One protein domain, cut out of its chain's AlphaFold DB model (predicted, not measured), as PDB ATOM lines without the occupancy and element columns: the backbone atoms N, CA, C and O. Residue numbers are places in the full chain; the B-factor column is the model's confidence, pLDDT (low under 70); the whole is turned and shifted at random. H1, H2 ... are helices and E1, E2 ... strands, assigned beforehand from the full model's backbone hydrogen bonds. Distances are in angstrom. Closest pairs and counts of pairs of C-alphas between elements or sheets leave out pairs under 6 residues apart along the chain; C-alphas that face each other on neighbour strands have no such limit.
ATOM      1  N   ARG A  55     419.578 375.255 402.107       79.62
ATOM      2  CA  ARG A  55     418.993 374.048 402.706       79.62
ATOM      3  C   ARG A  55     417.819 374.382 403.622       79.62
ATOM      4  O   ARG A  55     416.789 373.721 403.537       79.62
ATOM      5  N   ASP A  56     417.953 375.403 404.461       82.06
ATOM      6  CA  ASP A  56     416.886 375.792 405.387       82.06
ATOM      7  C   ASP A  56     415.659 376.330 404.640       82.06
ATOM      8  O   ASP A  56     414.533 375.953 404.967       82.06
ATOM      9  N   ALA A  57     415.870 377.122 403.585       83.44
ATOM     10  CA  ALA A  57     414.795 377.624 402.729       83.44
ATOM     11  C   ALA A  57     414.063 376.483 401.996       83.44
ATOM     12  O   ALA A  57     412.831 376.458 401.950       83.44
ATOM     13  N   VAL A  58     414.802 375.492 401.484       84.19
ATOM     14  CA  VAL A  58     414.226 374.289 400.863       84.19
ATOM     15  C   VAL A  58     413.437 373.484 401.895       84.19
ATOM     16  O   VAL A  58     412.280 373.133 401.667       84.19
ATOM     17  N   CYS A  59     414.018 373.238 403.070       86.00
ATOM     18  CA  CYS A  59     413.376 372.427 404.096       86.00
ATOM     19  C   CYS A  59     412.158 373.097 404.738       86.00
ATOM     20  O   CYS A  59     411.267 372.383 405.202       86.00
ATOM     21  N   GLN A  60     412.061 374.428 404.717       86.19
ATOM     22  CA  GLN A  60     410.882 375.153 405.195       86.19
ATOM     23  C   GLN A  60     409.601 374.740 404.453       86.19
ATOM     24  O   GLN A  60     408.538 374.671 405.060       86.19
ATOM     25  N   HIS A  61     409.703 374.371 403.175       84.00
ATOM     26  CA  HIS A  61     408.561 373.920 402.373       84.00
ATOM     27  C   HIS A  61     408.133 372.479 402.691       84.00
ATOM     28  O   HIS A  61     407.049 372.049 402.311       84.00
ATOM     29  N   THR A  62     408.968 371.732 403.417       83.38
ATOM     30  CA  THR A  62     408.694 370.343 403.828       83.38
ATOM     31  C   THR A  62     408.267 370.221 405.293       83.38
ATOM     32  O   THR A  62     407.864 369.138 405.726       83.38
ATOM     33  N   ARG A  63     408.335 371.319 406.057       85.88
ATOM     34  CA  ARG A  63     408.057 371.365 407.497       85.88
ATOM     35  C   ARG A  63     406.912 372.318 407.822       85.88
ATOM     36  O   ARG A  63     406.774 373.375 407.214       85.88
ATOM     37  N   ASN A  64     406.113 371.951 408.814       82.12
ATOM     38  CA  ASN A  64     405.084 372.791 409.406       82.12
ATOM     39  C   ASN A  64     405.710 373.910 410.269       82.12
ATOM     40  O   ASN A  64     406.920 373.957 410.496       82.12
ATOM     41  N   LEU A  65     404.867 374.798 410.806       76.88
ATOM     42  CA  LEU A  65     405.288 375.917 411.667       76.88
ATOM     43  C   LEU A  65     406.000 375.485 412.963       76.88
ATOM     44  O   LEU A  65     406.726 376.283 413.549       76.88
ATOM     45  N   ASN A  66     405.810 374.238 413.398       78.44
ATOM     46  CA  ASN A  66     406.462 373.672 414.579       78.44
ATOM     47  C   ASN A  66     407.813 373.014 414.245       78.44
ATOM     48  O   ASN A  66     408.512 372.562 415.147       78.44
ATOM     49  N   GLY A  67     408.191 372.968 412.963       77.19
ATOM     50  CA  GLY A  67     409.394 372.299 412.478       77.19
ATOM     51  C   GLY A  67     409.216 370.805 412.191       77.19
ATOM     52  O   GLY A  67     410.176 370.171 411.751       77.19
ATOM     53  N   ASP A  68     408.017 370.248 412.378       81.50
ATOM     54  CA  ASP A  68     407.726 368.852 412.051       81.50
ATOM     55  C   ASP A  68     407.460 368.697 410.559       81.50
ATOM     56  O   ASP A  68     406.898 369.572 409.906       81.50
ATOM     57  N   CYS A  69     407.811 367.548 410.007       85.00
ATOM     58  CA  CYS A  69     407.559 367.254 408.605       85.00
ATOM     59  C   CYS A  69     406.058 367.136 408.323       85.00
ATOM     60  O   CYS A  69     405.327 366.533 409.111       85.00
ATOM     61  N   TYR A  70     405.598 367.693 407.195       72.56
ATOM     62  CA  TYR A  70     404.177 367.637 406.814       72.56
ATOM     63  C   TYR A  70     403.652 366.200 406.751       72.56
ATOM     64  O   TYR A  70     402.500 365.942 407.107       72.56
ATOM     65  N   ASP A  71     404.520 365.259 406.381       69.00
ATOM     66  CA  ASP A  71     404.187 363.849 406.295       69.00
ATOM     67  C   ASP A  71     404.515 363.062 407.575       69.00
ATOM     68  O   ASP A  71     405.295 362.112 407.595       69.00
ATOM     69  N   TYR A  72     403.915 363.468 408.695       55.59
ATOM     70  CA  TYR A  72     404.078 362.751 409.966       55.59
ATOM     71  C   TYR A  72     403.453 361.342 409.942       55.59
ATOM     72  O   TYR A  72     403.768 360.515 410.796       55.59
ATOM     73  N   ARG A  73     402.547 361.064 408.987       51.53
ATOM     74  CA  ARG A  73     401.859 359.767 408.861       51.53
ATOM     75  C   ARG A  73     402.684 358.731 408.093       51.53
ATOM     76  O   ARG A  73     402.485 357.538 408.313       51.53
ATOM     77  N   GLN A  74     403.640 359.160 407.266       56.53
ATOM     78  CA  GLN A  74     404.560 358.261 406.561       56.53
ATOM     79  C   GLN A  74     405.618 357.610 407.462       56.53
ATOM     80  O   GLN A  74     406.179 356.584 407.088       56.53
ATOM     81  N   ALA A  75     405.862 358.124 408.672       61.41
ATOM     82  CA  ALA A  75     406.827 357.533 409.600       61.41
ATOM     83  C   ALA A  75     406.222 356.407 410.469       61.41
ATOM     84  O   ALA A  75     406.453 356.347 411.675       61.41
ATOM     85  N   SER A  76     405.432 355.504 409.881       77.81
ATOM     86  CA  SER A  76     404.866 354.348 410.597       77.81
ATOM     87  C   SER A  76     405.899 353.224 410.771       77.81
ATOM     88  O   SER A  76     405.610 352.062 410.502       77.81
ATOM     89  N   CYS A  77     407.118 353.546 411.203       87.12
ATOM     90  CA  CYS A  77     408.196 352.587 411.446       87.12
ATOM     91  C   CYS A  77     409.039 352.975 412.659       87.12
ATOM     92  O   CYS A  77     409.168 354.146 413.023       87.12
ATOM     93  N   VAL A  78     409.635 351.972 413.294       88.44
ATOM     94  CA  VAL A  78     410.580 352.171 414.392       88.44
ATOM     95  C   VAL A  78     411.860 352.795 413.837       88.44
ATOM     96  O   VAL A  78     412.414 352.288 412.875       88.44
ATOM     97  N   SER A  79     412.376 353.855 414.463       90.19
ATOM     98  CA  SER A  79     413.663 354.472 414.091       90.19
ATOM     99  C   SER A  79     413.762 354.864 412.599       90.19
ATOM    100  O   SER A  79     414.572 354.285 411.871       90.19
ATOM    101  N   PRO A  80     412.961 355.839 412.127       91.31
ATOM    102  CA  PRO A  80     413.045 356.325 410.750       91.31
ATOM    103  C   PRO A  80     414.444 356.873 410.430       91.31
ATOM    104  O   PRO A  80     415.155 357.367 411.307       91.31
ATOM    105  N   VAL A  81     414.834 356.807 409.157       93.12
ATOM    106  CA  VAL A  81     416.176 357.181 408.686       93.12
ATOM    107  C   VAL A  81     416.144 358.464 407.863       93.12
ATOM    108  O   VAL A  81     415.162 358.753 407.184       93.12
ATOM    109  N   GLN A  82     417.228 359.243 407.901       92.12
ATOM    110  CA  GLN A  82     417.353 360.497 407.153       92.12
ATOM    111  C   GLN A  82     418.607 360.474 406.264       92.12
ATOM    112  O   GLN A  82     419.714 360.669 406.772       92.12
ATOM    113  N   PRO A  83     418.460 360.241 404.947       92.19
ATOM    114  CA  PRO A  83     419.567 360.292 404.000       92.19
ATOM    115  C   PRO A  83     420.150 361.700 403.871       92.19
ATOM    116  O   PRO A  83     419.489 362.708 404.149       92.19
ATOM    117  N   LEU A  84     421.376 361.791 403.359       88.88
ATOM    118  CA  LEU A  84     421.996 363.076 403.054       88.88
ATOM    119  C   LEU A  84     421.166 363.813 401.996       88.88
ATOM    120  O   LEU A  84     420.746 363.230 400.994       88.88
ATOM    121  N   GLY A  85     420.913 365.097 402.252       85.44
ATOM    122  CA  GLY A  85     420.066 365.955 401.420       85.44
ATOM    123  C   GLY A  85     418.574 365.927 401.766       85.44
ATOM    124  O   GLY A  85     417.858 366.830 401.352       85.44
ATOM    125  N   HIS A  86     418.092 364.967 402.566       87.88
ATOM    126  CA  HIS A  86     416.688 364.960 402.989       87.88
ATOM    127  C   HIS A  86     416.438 365.938 404.143       87.88
ATOM    128  O   HIS A  86     417.238 366.069 405.076       87.88
ATOM    129  N   CYS A  87     415.286 366.606 404.108       87.00
ATOM    130  CA  CYS A  87     414.831 367.502 405.175       87.00
ATOM    131  C   CYS A  87     414.174 366.759 406.344       87.00
ATOM    132  O   CYS A  87     414.192 367.251 407.476       87.00
ATOM    133  N   CYS A  88     413.633 365.578 406.059       88.75
ATOM    134  CA  CYS A  88     412.793 364.781 406.937       88.75
ATOM    135  C   CYS A  88     413.289 363.340 406.979       88.75
ATOM    136  O   CYS A  88     413.792 362.829 405.978       88.75
ATOM    137  N   ALA A  89     413.150 362.696 408.137       90.06
ATOM    138  CA  ALA A  89     413.341 361.257 408.242       90.06
ATOM    139  C   ALA A  89     412.130 360.525 407.641       90.06
ATOM    140  O   ALA A  89     411.010 361.032 407.703       90.06
ATOM    141  N   PHE A  90     412.354 359.341 407.078       89.94
ATOM    142  CA  PHE A  90     411.317 358.529 406.447       89.94
ATOM    143  C   PHE A  90     411.505 357.037 406.760       89.94
ATOM    144  O   PHE A  90     412.551 356.615 407.267       89.94
ATOM    145  N   CYS A  91     410.481 356.238 406.466       91.75
ATOM    146  CA  CYS A  91     410.542 354.785 406.579       91.75
ATOM    147  C   CYS A  91     411.090 354.168 405.299       91.75
ATOM    148  O   CYS A  91     410.413 354.108 404.275       91.75
ATOM    149  N   GLY A  92     412.329 353.706 405.371       94.19
ATOM    150  CA  GLY A  92     412.990 353.040 404.266       94.19
ATOM    151  C   GLY A  92     414.425 352.707 404.613       94.19
ATOM    152  O   GLY A  92     414.758 352.488 405.778       94.19
ATOM    153  N   ALA A  93     415.289 352.688 403.610       96.56
ATOM    154  CA  ALA A  93     416.704 352.442 403.812       96.56
ATOM    155  C   ALA A  93     417.550 353.341 402.921       96.56
ATOM    156  O   ALA A  93     417.141 353.744 401.835       96.56
ATOM    157  N   TYR A  94     418.764 353.633 403.359       96.94
ATOM    158  CA  TYR A  94     419.776 354.180 402.480       96.94
ATOM    159  C   TYR A  94     421.135 353.550 402.752       96.94
ATOM    160  O   TYR A  94     421.458 353.135 403.865       96.94
ATOM    161  N   LEU A  95     421.929 353.463 401.697       96.25
ATOM    162  CA  LEU A  95     423.295 352.988 401.739       96.25
ATOM    163  C   LEU A  95     424.211 354.164 401.472       96.25
ATOM    164  O   LEU A  95     423.964 354.939 400.548       96.25
ATOM    165  N   LEU A  96     425.284 354.257 402.244       93.56
ATOM    166  CA  LEU A  96     426.365 355.197 402.008       93.56
ATOM    167  C   LEU A  96     427.632 354.393 401.777       93.56
ATOM    168  O   LEU A  96     427.995 353.558 402.603       93.56
ATOM    169  N   PHE A  97     428.301 354.613 400.656       90.69
ATOM    170  CA  PHE A  97     429.516 353.872 400.358       90.69
ATOM    171  C   PHE A  97     430.606 354.746 399.766       90.69
ATOM    172  O   PHE A  97     430.352 355.725 399.062       90.69
ATOM    173  N   GLU A  98     431.838 354.379 400.097       90.12
ATOM    174  CA  GLU A  98     433.052 355.067 399.680       90.12
ATOM    175  C   GLU A  98     433.603 354.412 398.420       90.12
ATOM    176  O   GLU A  98     433.711 353.186 398.355       90.12
ATOM    177  N   TYR A  99     433.958 355.219 397.420       88.44
ATOM    178  CA  TYR A  99     434.449 354.719 396.136       88.44
ATOM    179  C   TYR A  99     435.881 355.168 395.822       88.44
ATOM    180  O   TYR A  99     436.336 356.248 396.218       88.44
ATOM    181  N   SER A 100     436.587 354.338 395.054       85.19
ATOM    182  CA  SER A 100     437.866 354.665 394.421       85.19
ATOM    183  C   SER A 100     437.617 355.534 393.191       85.19
ATOM    184  O   SER A 100     436.887 355.136 392.285       85.19
ATOM    185  N   LYS A 101     438.250 356.712 393.107       80.06
ATOM    186  CA  LYS A 101     438.114 357.606 391.939       80.06
ATOM    187  C   LYS A 101     438.566 356.964 390.622       80.06
ATOM    188  O   LYS A 101     438.150 357.421 389.564       80.06
ATOM    189  N   VAL A 102     439.442 355.962 390.688       79.88
ATOM    190  CA  VAL A 102     440.034 355.323 389.505       79.88
ATOM    191  C   VAL A 102     439.107 354.248 388.936       79.88
ATOM    192  O   VAL A 102     438.965 354.151 387.719       79.88
ATOM    193  N   ASP A 103     438.434 353.498 389.810       82.44
ATOM    194  CA  ASP A 103     437.769 352.238 389.449       82.44
ATOM    195  C   ASP A 103     436.236 352.303 389.515       82.44
ATOM    196  O   ASP A 103     435.561 351.329 389.187       82.44
ATOM    197  N   VAL A 104     435.667 353.429 389.962       84.81
ATOM    198  CA  VAL A 104     434.218 353.552 390.163       84.81
ATOM    199  C   VAL A 104     433.442 353.392 388.853       84.81
ATOM    200  O   VAL A 104     433.649 354.117 387.879       84.81
ATOM    201  N   ALA A 105     432.498 352.450 388.852       88.44
ATOM    202  CA  ALA A 105     431.638 352.151 387.711       88.44
ATOM    203  C   ALA A 105     430.167 352.467 388.034       88.44
ATOM    204  O   ALA A 105     429.358 351.560 388.237       88.44
ATOM    205  N   VAL A 106     429.817 353.759 388.083       89.75
ATOM    206  CA  VAL A 106     428.472 354.232 388.477       89.75
ATOM    207  C   VAL A 106     427.371 353.671 387.582       89.75
ATOM    208  O   VAL A 106     426.373 353.184 388.097       89.75
ATOM    209  N   GLU A 107     427.568 353.640 386.265       90.44
ATOM    210  CA  GLU A 107     426.583 353.077 385.327       90.44
ATOM    211  C   GLU A 107     426.296 351.594 385.604       90.44
ATOM    212  O   GLU A 107     425.150 351.150 385.567       90.44
ATOM    213  N   ARG A 108     427.333 350.813 385.940       92.06
ATOM    214  CA  ARG A 108     427.167 349.397 386.303       92.06
ATOM    215  C   ARG A 108     426.444 349.246 387.629       92.06
ATOM    216  O   ARG A 108     425.659 348.318 387.789       92.06
ATOM    217  N   LEU A 109     426.714 350.144 388.570       92.81
ATOM    218  CA  LEU A 109     426.041 350.161 389.857       92.81
ATOM    219  C   LEU A 109     424.560 350.525 389.715       92.81
ATOM    220  O   LEU A 109     423.716 349.884 390.335       92.81
ATOM    221  N   GLN A 110     424.249 351.499 388.860       94.12
ATOM    222  CA  GLN A 110     422.884 351.877 388.521       94.12
ATOM    223  C   GLN A 110     422.157 350.731 387.814       94.12
ATOM    224  O   GLN A 110     421.089 350.328 388.254       94.12
ATOM    225  N   SER A 111     422.779 350.116 386.804       94.88
ATOM    226  CA  SER A 111     422.217 348.948 386.117       94.88
ATOM    227  C   SER A 111     421.978 347.772 387.072       94.88
ATOM    228  O   SER A 111     420.960 347.085 386.970       94.88
ATOM    229  N   LEU A 112     422.881 347.555 388.035       95.06
ATOM    230  CA  LEU A 112     422.700 346.551 389.077       95.06
ATOM    231  C   LEU A 112     421.495 346.887 389.961       95.06
ATOM    232  O   LEU A 112     420.667 346.008 390.188       95.06
ATOM    233  N   LEU A 113     421.373 348.132 390.429       96.38
ATOM    234  CA  LEU A 113     420.220 348.581 391.211       96.38
ATOM    235  C   LEU A 113     418.913 348.380 390.429       96.38
ATOM    236  O   LEU A 113     418.001 347.724 390.926       96.38
ATOM    237  N   ASP A 114     418.862 348.834 389.178       96.62
ATOM    238  CA  ASP A 114     417.699 348.686 388.298       96.62
ATOM    239  C   ASP A 114     417.320 347.214 388.096       96.62
ATOM    240  O   ASP A 114     416.138 346.866 388.065       96.62
ATOM    241  N   SER A 115     418.310 346.320 387.997       96.62
ATOM    242  CA  SER A 115     418.063 344.880 387.874       96.62
ATOM    243  C   SER A 115     417.367 344.289 389.102       96.62
ATOM    244  O   SER A 115     416.584 343.352 388.955       96.62
ATOM    245  N   TYR A 116     417.609 344.836 390.299       96.69
ATOM    246  CA  TYR A 116     416.884 344.446 391.504       96.69
ATOM    247  C   TYR A 116     415.485 345.051 391.545       96.69
ATOM    248  O   TYR A 116     414.536 344.327 391.831       96.69
ATOM    249  N   LEU A 117     415.339 346.336 391.210       96.62
ATOM    250  CA  LEU A 117     414.043 347.028 391.220       96.62
ATOM    251  C   LEU A 117     413.040 346.428 390.217       96.62
ATOM    252  O   LEU A 117     411.836 346.469 390.442       96.62
ATOM    253  N   ARG A 118     413.522 345.809 389.131       96.44
ATOM    254  CA  ARG A 118     412.682 345.082 388.161       96.44
ATOM    255  C   ARG A 118     412.222 343.699 388.633       96.44
ATOM    256  O   ARG A 118     411.382 343.095 387.969       96.44
ATOM    257  N   GLN A 119     412.775 343.158 389.719       96.62
ATOM    258  CA  GLN A 119     412.337 341.862 390.243       96.62
ATOM    259  C   GLN A 119     410.937 341.998 390.836       96.62
ATOM    260  O   GLN A 119     410.656 342.954 391.549       96.62
ATOM    261  N   GLU A 120     410.080 341.000 390.618       94.75
ATOM    262  CA  GLU A 120     408.696 341.014 391.110       94.75
ATOM    263  C   GLU A 120     408.620 341.263 392.628       94.75
ATOM    264  O   GLU A 120     407.794 342.060 393.079       94.75
ATOM    265  N   LYS A 121     409.565 340.686 393.394       94.19
ATOM    266  CA  LYS A 121     409.708 340.902 394.845       94.19
ATOM    267  C   LYS A 121     409.864 342.385 395.218       94.19
ATOM    268  O   LYS A 121     409.336 342.799 396.240       94.19
ATOM    269  N   TYR A 122     410.565 343.177 394.406       96.12
ATOM    270  CA  TYR A 122     410.872 344.587 394.678       96.12
ATOM    271  C   TYR A 122     410.138 345.555 393.742       96.12
ATOM    272  O   TYR A 122     410.464 346.735 393.703       96.12
ATOM    273  N   SER A 123     409.108 345.085 393.034       92.38
ATOM    274  CA  SER A 123     408.305 345.885 392.091       92.38
ATOM    275  C   SER A 123     407.646 347.123 392.714       92.38
ATOM    276  O   SER A 123     407.298 348.071 392.014       92.38
ATOM    277  N   LYS A 124     407.481 347.120 394.039       94.56
ATOM    278  CA  LYS A 124     406.938 348.217 394.846       94.56
ATOM    279  C   LYS A 124     408.014 348.928 395.671       94.56
ATOM    280  O   LYS A 124     407.705 349.494 396.714       94.56
ATOM    281  N   VAL A 125     409.268 348.874 395.238       96.38
ATOM    282  CA  VAL A 125     410.377 349.630 395.821       96.38
ATOM    283  C   VAL A 125     410.864 350.625 394.778       96.38
ATOM    284  O   VAL A 125     411.054 350.276 393.616       96.38
ATOM    285  N   VAL A 126     411.084 351.865 395.196       96.19
ATOM    286  CA  VAL A 126     411.784 352.874 394.400       96.19
ATOM    287  C   VAL A 126     413.178 353.072 394.960       96.19
ATOM    288  O   VAL A 126     413.388 353.051 396.174       96.19
ATOM    289  N   GLY A 127     414.140 353.248 394.060       95.69
ATOM    290  CA  GLY A 127     415.533 353.434 394.417       95.69
ATOM    291  C   GLY A 127     416.187 354.525 393.592       95.69
ATOM    292  O   GLY A 127     415.922 354.647 392.398       95.69
ATOM    293  N   HIS A 128     417.060 355.306 394.222       94.44
ATOM    294  CA  HIS A 128     417.833 356.332 393.535       94.44
ATOM    295  C   HIS A 128     419.294 356.324 393.976       94.44
ATOM    296  O   HIS A 128     419.583 356.339 395.173       94.44
ATOM    297  N   LEU A 129     420.203 356.328 393.000       93.75
ATOM    298  CA  LEU A 129     421.646 356.444 393.190       93.75
ATOM    299  C   LEU A 129     422.075 357.888 392.922       93.75
ATOM    300  O   LEU A 129     421.815 358.423 391.850       93.75
ATOM    301  N   SER A 130     422.761 358.505 393.879       90.56
ATOM    302  CA  SER A 130     423.223 359.890 393.771       90.56
ATOM    303  C   SER A 130     424.560 360.105 394.476       90.56
ATOM    304  O   SER A 130     424.948 359.340 395.361       90.56
ATOM    305  N   LYS A 131     425.268 361.174 394.102       90.00
ATOM    306  CA  LYS A 131     426.422 361.682 394.849       90.00
ATOM    307  C   LYS A 131     425.923 362.745 395.838       90.00
ATOM    308  O   LYS A 131     425.489 363.810 395.393       90.00
ATOM    309  N   PRO A 132     425.925 362.479 397.156       86.12
ATOM    310  CA  PRO A 132     425.458 363.455 398.131       86.12
ATOM    311  C   PRO A 132     426.405 364.660 398.199       86.12
ATOM    312  O   PRO A 132     427.588 364.561 397.863       86.12
ATOM    313  N   ALA A 133     425.885 365.798 398.664       78.38
ATOM    314  CA  ALA A 133     426.702 366.973 398.949       78.38
ATOM    315  C   ALA A 133     427.785 366.644 399.991       78.38
ATOM    316  O   ALA A 133     427.571 365.827 400.892       78.38
ATOM    317  N   MET A 134     428.952 367.283 399.868       69.06
ATOM    318  CA  MET A 134     430.032 367.092 400.832       69.06
ATOM    319  C   MET A 134     429.590 367.571 402.214       69.06
ATOM    320  O   MET A 134     429.097 368.685 402.372       69.06
ATOM    321  N   VAL A 135     429.788 366.717 403.212       66.25
ATOM    322  CA  VAL A 135     429.630 367.070 404.623       66.25
ATOM    323  C   VAL A 135     431.019 367.378 405.171       66.25
ATOM    324  O   VAL A 135     431.959 366.619 404.918       66.25
ATOM    325  N   GLU A 136     431.165 368.484 405.900       61.03
ATOM    326  CA  GLU A 136     432.443 368.846 406.516       61.03
ATOM    327  C   GLU A 136     432.971 367.702 407.397       61.03
ATOM    328  O   GLU A 136     432.242 367.120 408.199       61.03
ATOM    329  N   GLY A 137     434.249 367.351 407.223       57.31
ATOM    330  CA  GLY A 137     434.902 366.275 407.977       57.31
ATOM    331  C   GLY A 137     434.697 364.855 407.431       57.31
ATOM    332  O   GLY A 137     435.240 363.915 408.008       57.31
ATOM    333  N   ALA A 138     433.978 364.676 406.318       61.44
ATOM    334  CA  ALA A 138     433.833 363.385 405.646       61.44
ATOM    335  C   ALA A 138     434.704 363.281 404.372       61.44
ATOM    336  O   ALA A 138     434.874 364.272 403.658       61.44
ATOM    337  N   PRO A 139     435.232 362.089 404.029       63.97
ATOM    338  CA  PRO A 139     435.880 361.863 402.741       63.97
ATOM    339  C   PRO A 139     434.900 362.133 401.590       63.97
ATOM    340  O   PRO A 139     433.785 361.616 401.561       63.97
ATOM    341  N   GLY A 140     435.333 362.943 400.619       69.06
ATOM    342  CA  GLY A 140     434.472 363.456 399.547       69.06
ATOM    343  C   GLY A 140     434.020 362.435 398.492       69.06
ATOM    344  O   GLY A 140     433.185 362.759 397.651       69.06
ATOM    345  N   ASN A 141     434.546 361.207 398.513       85.75
ATOM    346  CA  ASN A 141     434.256 360.180 397.506       85.75
ATOM    347  C   ASN A 141     433.156 359.241 397.998       85.75
ATOM    348  O   ASN A 141     433.414 358.073 398.294       85.75
ATOM    349  N   ARG A 142     431.936 359.760 398.125       88.88
ATOM    350  CA  ARG A 142     430.788 358.981 398.588       88.88
ATOM    351  C   ARG A 142     429.678 358.950 397.561       88.88
ATOM    352  O   ARG A 142     429.449 359.925 396.851       88.88
ATOM    353  N   LEU A 143     429.000 357.818 397.511       91.69
ATOM    354  CA  LEU A 143     427.770 357.614 396.767       91.69
ATOM    355  C   LEU A 143     426.697 357.157 397.749       91.69
ATOM    356  O   LEU A 143     426.985 356.485 398.743       91.69
ATOM    357  N   GLN A 144     425.467 357.562 397.471       93.75
ATOM    358  CA  GLN A 144     424.306 357.261 398.283       93.75
ATOM    359  C   GLN A 144     423.254 356.575 397.424       93.75
ATOM    360  O   GLN A 144     422.894 357.079 396.360       93.75
ATOM    361  N   VAL A 145     422.725 355.461 397.919       96.75
ATOM    362  CA  VAL A 145     421.520 354.838 397.367       96.75
ATOM    363  C   VAL A 145     420.404 354.984 398.379       96.75
ATOM    364  O   VAL A 145     420.565 354.554 399.512       96.75
ATOM    365  N   VAL A 146     419.295 355.597 397.984       97.00
ATOM    366  CA  VAL A 146     418.092 355.736 398.816       97.00
ATOM    367  C   VAL A 146     417.034 354.785 398.284       97.00
ATOM    368  O   VAL A 146     416.819 354.748 397.076       97.00
ATOM    369  N   LEU A 147     416.403 354.020 399.171       97.38
ATOM    370  CA  LEU A 147     415.385 353.017 398.876       97.38
ATOM    371  C   LEU A 147     414.141 353.282 399.727       97.38
ATOM    372  O   LEU A 147     414.239 353.441 400.945       97.38
ATOM    373  N   ALA A 148     412.976 353.284 399.091       94.69
ATOM    374  CA  ALA A 148     411.690 353.473 399.752       94.69
ATOM    375  C   ALA A 148     410.644 352.521 399.172       94.69
ATOM    376  O   ALA A 148     410.656 352.239 397.973       94.69
ATOM    377  N   ASP A 149     409.727 352.046 400.009       93.19
ATOM    378  CA  ASP A 149     408.551 351.330 399.523       93.19
ATOM    379  C   ASP A 149     407.553 352.325 398.912       93.19
ATOM    380  O   ASP A 149     407.370 353.436 399.407       93.19
ATOM    381  N   VAL A 150     406.894 351.923 397.830       90.31
ATOM    382  CA  VAL A 150     405.808 352.689 397.216       90.31
ATOM    383  C   VAL A 150     404.512 352.403 397.967       90.31
ATOM    384  O   VAL A 150     404.059 351.256 398.023       90.31
ATOM    385  N   GLY A 151     403.889 353.458 398.489       86.12
ATOM    386  CA  GLY A 151     402.683 353.357 399.308       86.12
ATOM    387  C   GLY A 151     403.028 353.052 400.763       86.12
ATOM    388  O   GLY A 151     403.885 353.713 401.346       86.12
ATOM    389  N   ASP A 152     402.352 352.068 401.353       85.81
ATOM    390  CA  ASP A 152     402.598 351.682 402.742       85.81
ATOM    391  C   ASP A 152     403.969 351.017 402.906       85.81
ATOM    392  O   ASP A 152     404.369 350.153 402.117       85.81
ATOM    393  N   TYR A 153     404.664 351.389 403.980       88.56
ATOM    394  CA  TYR A 153     405.940 350.791 404.351       88.56
ATOM    395  C   TYR A 153     405.748 349.316 404.732       88.56
ATOM    396  O   TYR A 153     404.959 348.986 405.619       88.56
ATOM    397  N   ARG A 154     406.471 348.429 404.044       88.12
ATOM    398  CA  ARG A 154     406.411 346.965 404.202       88.12
ATOM    399  C   ARG A 154     407.757 346.374 404.622       88.12
ATOM    400  O   ARG A 154     407.783 345.262 405.136       88.12
ATOM    401  N   GLY A 155     408.847 347.117 404.432       90.50
ATOM    402  CA  GLY A 155     410.211 346.684 404.731       90.50
ATOM    403  C   GLY A 155     410.924 346.008 403.554       90.50
ATOM    404  O   GLY A 155     412.076 345.604 403.705       90.50
ATOM    405  N   ASP A 156     410.306 345.931 402.369       93.94
ATOM    406  CA  ASP A 156     410.930 345.325 401.178       93.94
ATOM    407  C   ASP A 156     412.189 346.103 400.760       93.94
ATOM    408  O   ASP A 156     413.200 345.521 400.356       93.94
ATOM    409  N   CYS A 157     412.156 347.430 400.896       95.25
ATOM    410  CA  CYS A 157     413.310 348.299 400.689       95.25
ATOM    411  C   CYS A 157     414.488 348.002 401.639       95.25
ATOM    412  O   CYS A 157     415.641 348.126 401.223       95.25
ATOM    413  N   VAL A 158     414.230 347.564 402.878       95.69
ATOM    414  CA  VAL A 158     415.269 347.193 403.859       95.69
ATOM    415  C   VAL A 158     415.916 345.862 403.484       95.69
ATOM    416  O   VAL A 158     417.144 345.739 403.479       95.69
ATOM    417  N   ASP A 159     415.099 344.882 403.104       95.62
ATOM    418  CA  ASP A 159     415.557 343.612 402.540       95.62
ATOM    419  C   ASP A 159     416.470 343.843 401.329       95.62
ATOM    420  O   ASP A 159     417.583 343.305 401.255       95.62
ATOM    421  N   LEU A 160     416.015 344.685 400.393       97.50
ATOM    422  CA  LEU A 160     416.781 345.039 399.207       97.50
ATOM    423  C   LEU A 160     418.093 345.733 399.578       97.50
ATOM    424  O   LEU A 160     419.132 345.385 399.019       97.50
ATOM    425  N   ALA A 161     418.079 346.661 400.539       97.19
ATOM    426  CA  ALA A 161     419.280 347.358 400.983       97.19
ATOM    427  C   ALA A 161     420.363 346.383 401.459       97.19
ATOM    428  O   ALA A 161     421.521 346.490 401.054       97.19
ATOM    429  N   ASN A 162     419.988 345.389 402.265       96.12
ATOM    430  CA  ASN A 162     420.922 344.399 402.795       96.12
ATOM    431  C   ASN A 162     421.495 343.491 401.698       96.12
ATOM    432  O   ASN A 162     422.704 343.245 401.658       96.12
ATOM    433  N   ILE A 163     420.647 343.022 400.778       96.00
ATOM    434  CA  ILE A 163     421.071 342.174 399.656       96.00
ATOM    435  C   ILE A 163     421.981 342.951 398.704       96.00
ATOM    436  O   ILE A 163     423.029 342.450 398.290       96.00
ATOM    437  N   PHE A 164     421.606 344.185 398.385       95.81
ATOM    438  CA  PHE A 164     422.375 345.061 397.514       95.81
ATOM    439  C   PHE A 164     423.731 345.412 398.142       95.81
ATOM    440  O   PHE A 164     424.761 345.282 397.482       95.81
ATOM    441  N   ALA A 165     423.769 345.730 399.441       95.06
ATOM    442  CA  ALA A 165     425.011 345.956 400.182       95.06
ATOM    443  C   ALA A 165     425.934 344.731 400.152       95.06
ATOM    444  O   ALA A 165     427.128 344.859 399.885       95.06
ATOM    445  N   ALA A 166     425.388 343.536 400.395       93.88
ATOM    446  CA  ALA A 166     426.151 342.293 400.334       93.88
ATOM    447  C   ALA A 166     426.706 342.039 398.925       93.88
ATOM    448  O   ALA A 166     427.850 341.608 398.776       93.88
ATOM    449  N   ARG A 167     425.924 342.346 397.882       93.38
ATOM    450  CA  ARG A 167     426.371 342.211 396.495       93.38
ATOM    451  C   ARG A 167     427.528 343.154 396.176       93.38
ATOM    452  O   ARG A 167     428.497 342.694 395.583       93.38
ATOM    453  N   ILE A 168     427.439 344.418 396.590       92.44
ATOM    454  CA  ILE A 168     428.483 345.425 396.348       92.44
ATOM    455  C   ILE A 168     429.773 345.077 397.089       92.44
ATOM    456  O   ILE A 168     430.849 345.124 396.497       92.44
ATOM    457  N   ARG A 169     429.674 344.687 398.368       90.75
ATOM    458  CA  ARG A 169     430.840 344.305 399.183       90.75
ATOM    459  C   ARG A 169     431.627 343.141 398.573       90.75
ATOM    460  O   ARG A 169     432.837 343.080 398.731       90.75
ATOM    461  N   ASN A 170     430.948 342.245 397.855       86.44
ATOM    462  CA  ASN A 170     431.561 341.080 397.215       86.44
ATOM    463  C   ASN A 170     432.077 341.351 395.789       86.44
ATOM    464  O   ASN A 170     432.562 340.431 395.132       86.44
ATOM    465  N   SER A 171     431.945 342.575 395.272       84.06
ATOM    466  CA  SER A 171     432.323 342.922 393.900       84.06
ATOM    467  C   SER A 171     433.420 343.983 393.862       84.06
ATOM    468  O   SER A 171     433.143 345.181 393.830       84.06
ATOM    469  N   GLU A 172     434.671 343.537 393.772       79.94
ATOM    470  CA  GLU A 172     435.837 344.428 393.659       79.94
ATOM    471  C   GLU A 172     435.788 345.308 392.394       79.94
ATOM    472  O   GLU A 172     436.229 346.453 392.400       79.94
ATOM    473  N   TYR A 173     435.166 344.818 391.316       83.31
ATOM    474  CA  TYR A 173     435.082 345.521 390.029       83.31
ATOM    475  C   TYR A 173     434.149 346.745 390.018       83.31
ATOM    476  O   TYR A 173     434.068 347.429 388.998       83.31
ATOM    477  N   LEU A 174     433.396 346.994 391.098       84.38
ATOM    478  CA  LEU A 174     432.560 348.193 391.220       84.38
ATOM    479  C   LEU A 174     433.340 349.400 391.762       84.38
ATOM    480  O   LEU A 174     432.816 350.515 391.727       84.38
ATOM    481  N   GLY A 175     434.570 349.193 392.250       83.56
ATOM    482  CA  GLY A 175     435.406 350.262 392.797       83.56
ATOM    483  C   GLY A 175     434.891 350.817 394.128       83.56
ATOM    484  O   GLY A 175     435.116 351.991 394.421       83.56
ATOM    485  N   VAL A 176     434.180 350.005 394.918       84.00
ATOM    486  CA  VAL A 176     433.610 350.382 396.222       84.00
ATOM    487  C   VAL A 176     434.448 349.784 397.353       84.00
ATOM    488  O   VAL A 176     434.722 348.588 397.346       84.00
ATOM    489  N   ALA A 177     434.852 350.610 398.319       81.12
ATOM    490  CA  ALA A 177     435.724 350.219 399.429       81.12
ATOM    491  C   ALA A 177     434.943 349.876 400.707       81.12
ATOM    492  O   ALA A 177     435.142 348.815 401.291       81.12
ATOM    493  N   ASN A 178     434.035 350.760 401.126       86.06
ATOM    494  CA  ASN A 178     433.243 350.613 402.350       86.06
ATOM    495  C   ASN A 178     431.769 350.821 402.031       86.06
ATOM    496  O   ASN A 178     431.452 351.700 401.237       86.06
ATOM    497  N   VAL A 179     430.881 350.044 402.658       92.25
ATOM    498  CA  VAL A 179     429.424 350.172 402.500       92.25
ATOM    499  C   VAL A 179     428.765 350.165 403.871       92.25
ATOM    500  O   VAL A 179     428.763 349.129 404.541       92.25
ATOM    501  N   ASP A 180     428.148 351.282 404.230       94.00
ATOM    502  CA  ASP A 180     427.315 351.449 405.416       94.00
ATOM    503  C   ASP A 180     425.839 351.380 405.025       94.00
ATOM    504  O   ASP A 180     425.425 351.939 404.007       94.00
ATOM    505  N   VAL A 181     425.039 350.686 405.833       95.94
ATOM    506  CA  VAL A 181     423.600 350.514 405.606       95.94
ATOM    507  C   VAL A 181     422.851 351.122 406.777       95.94
ATOM    508  O   VAL A 181     423.089 350.757 407.927       95.94
ATOM    509  N   TYR A 182     421.925 352.018 406.466       96.31
ATOM    510  CA  TYR A 182     421.034 352.655 407.420       96.31
ATOM    511  C   TYR A 182     419.609 352.283 407.037       96.31
ATOM    512  O   TYR A 182     419.126 352.674 405.977       96.31
ATOM    513  N   ALA A 183     418.939 351.509 407.881       96.00
ATOM    514  CA  ALA A 183     417.592 351.022 407.625       96.00
ATOM    515  C   ALA A 183     416.652 351.418 408.759       96.00
ATOM    516  O   ALA A 183     417.038 351.406 409.930       96.00
ATOM    517  N   ALA A 184     415.421 351.750 408.393       93.62
ATOM    518  CA  ALA A 184     414.330 351.867 409.335       93.62
ATOM    519  C   ALA A 184     413.987 350.489 409.916       93.62
ATOM    520  O   ALA A 184     414.203 349.445 409.297       93.62
ATOM    521  N   GLY A 185     413.460 350.494 411.131       88.88
ATOM    522  CA  GLY A 185     412.976 349.308 411.820       88.88
ATOM    523  C   GLY A 185     411.603 348.858 411.325       88.88
ATOM    524  O   GLY A 185     411.130 349.243 410.256       88.88
ATOM    525  N   GLU A 186     410.959 348.018 412.128       86.25
ATOM    526  CA  GLU A 186     409.671 347.408 411.797       86.25
ATOM    527  C   GLU A 186     408.530 348.429 411.715       86.25
ATOM    528  O   GLU A 186     408.582 349.502 412.322       86.25
ATOM    529  N   VAL A 187     407.471 348.066 410.986       85.62
ATOM    530  CA  VAL A 187     406.241 348.859 410.875       85.62
ATOM    531  C   VAL A 187     405.593 349.015 412.254       85.62
ATOM    532  O   VAL A 187     405.317 348.033 412.948       85.62
ATOM    533  N   ILE A 188     405.286 350.250 412.648       77.81
ATOM    534  CA  ILE A 188     404.526 350.535 413.867       77.81
ATOM    535  C   ILE A 188     403.049 350.303 413.556       77.81
ATOM    536  O   ILE A 188     402.341 351.202 413.109       77.81
TER     537      ILE A 188
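AT A GLANCE: This is residues 55 to 188 of the 354 residues of the protein "Protein amnionless" of Coptotermes formosanus (UniProt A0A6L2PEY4). A twisted sheet of four antiparallel strands forms a wall, with two helices, H2 and H3, packed on one of its faces and running along the strands; a short helix, H1, lies well off the sheet, and the long stretch of residues 61 to 91 leads from it to E1. The sheet order is E2, E3, E1, E4, and H3 covers E3 and E1. The printed part has 134 residues, with three named helices and four named strands in the order H1, E1, H2, E2, E3, H3, E4. The class is mixed, helices and strands, with under half of the residues, 62, in named elements. The whole is compact, with a radius of gyration of the C-alphas of 15.4 A, and flat, with spans of 47 by 38 by 20 A.

IN THESE COORDINATES: In the sheet, E2 is residues 125 to 130, 16.6 A long, and E3 is residues 142 to 149, 23.5 A. E1, residues 92 to 99, is 23.0 A long and begins at C-alpha 92 (412.990, 353.040, 404.266). E4, residues 176 to 183, is 19.7 A long and ends at C-alpha 183 (417.592, 351.022, 407.625). H3, the longest helix, is residues 156 to 169, 20.0 A, and H2 is residues 106 to 117, 16.4 A. H1, residues 55 to 60, is 8.6 A long and begins at C-alpha 55 (418.993, 374.048, 402.706).

HOW THE PARTS SIT: E2 and E4 are the edge strands. E3 and E1 are antiparallel neighbours, with N 95 and O 145 2.8 A apart, within hydrogen-bond range. E2 and E3 form a hairpin, with N 126 and O 148 at 2.8 A. E1 and E4 are antiparallel, with N 96 and O 180 at 2.9 A. H3 is on the sheet at a height of 7.5 A, over E3 and E1, and runs along the strands, at 4 degrees to E1 on the local plane; the closest C-alphas of E1 and H3, Ala 93 and Val 158, are 5.4 A apart. H2 is on the same face at a height of 8.3 A, over E3 and along it at 14 degrees on the local plane. E1, H2, E2 and E3, H3, E4 are split strand-helix-strand units, each with two strands that run the same way and another strand between them in the sheet; both crossovers are right-handed. H2 and H3 are close but not clearly touching, with Leu 113 and Phe 164 the closest C-alphas at 7.5 A; they run opposite ways at a tilt of 38 degrees, only just steep. H1 is not on the sheet. Every O i to N i+4 pair is within hydrogen-bond range in H1, H2 and H3.

THE WHOLE: The two C-alphas farthest apart are those of Leu 65 and Tyr 173, 47.7 A. The printed part has no cut. The links H1 to E1, 31 residues, and E2 to E3, 11 residues, are long. The mean pLDDT of the printed part is 87.3; residues 71 to 75 and 134 to 140 are under 70.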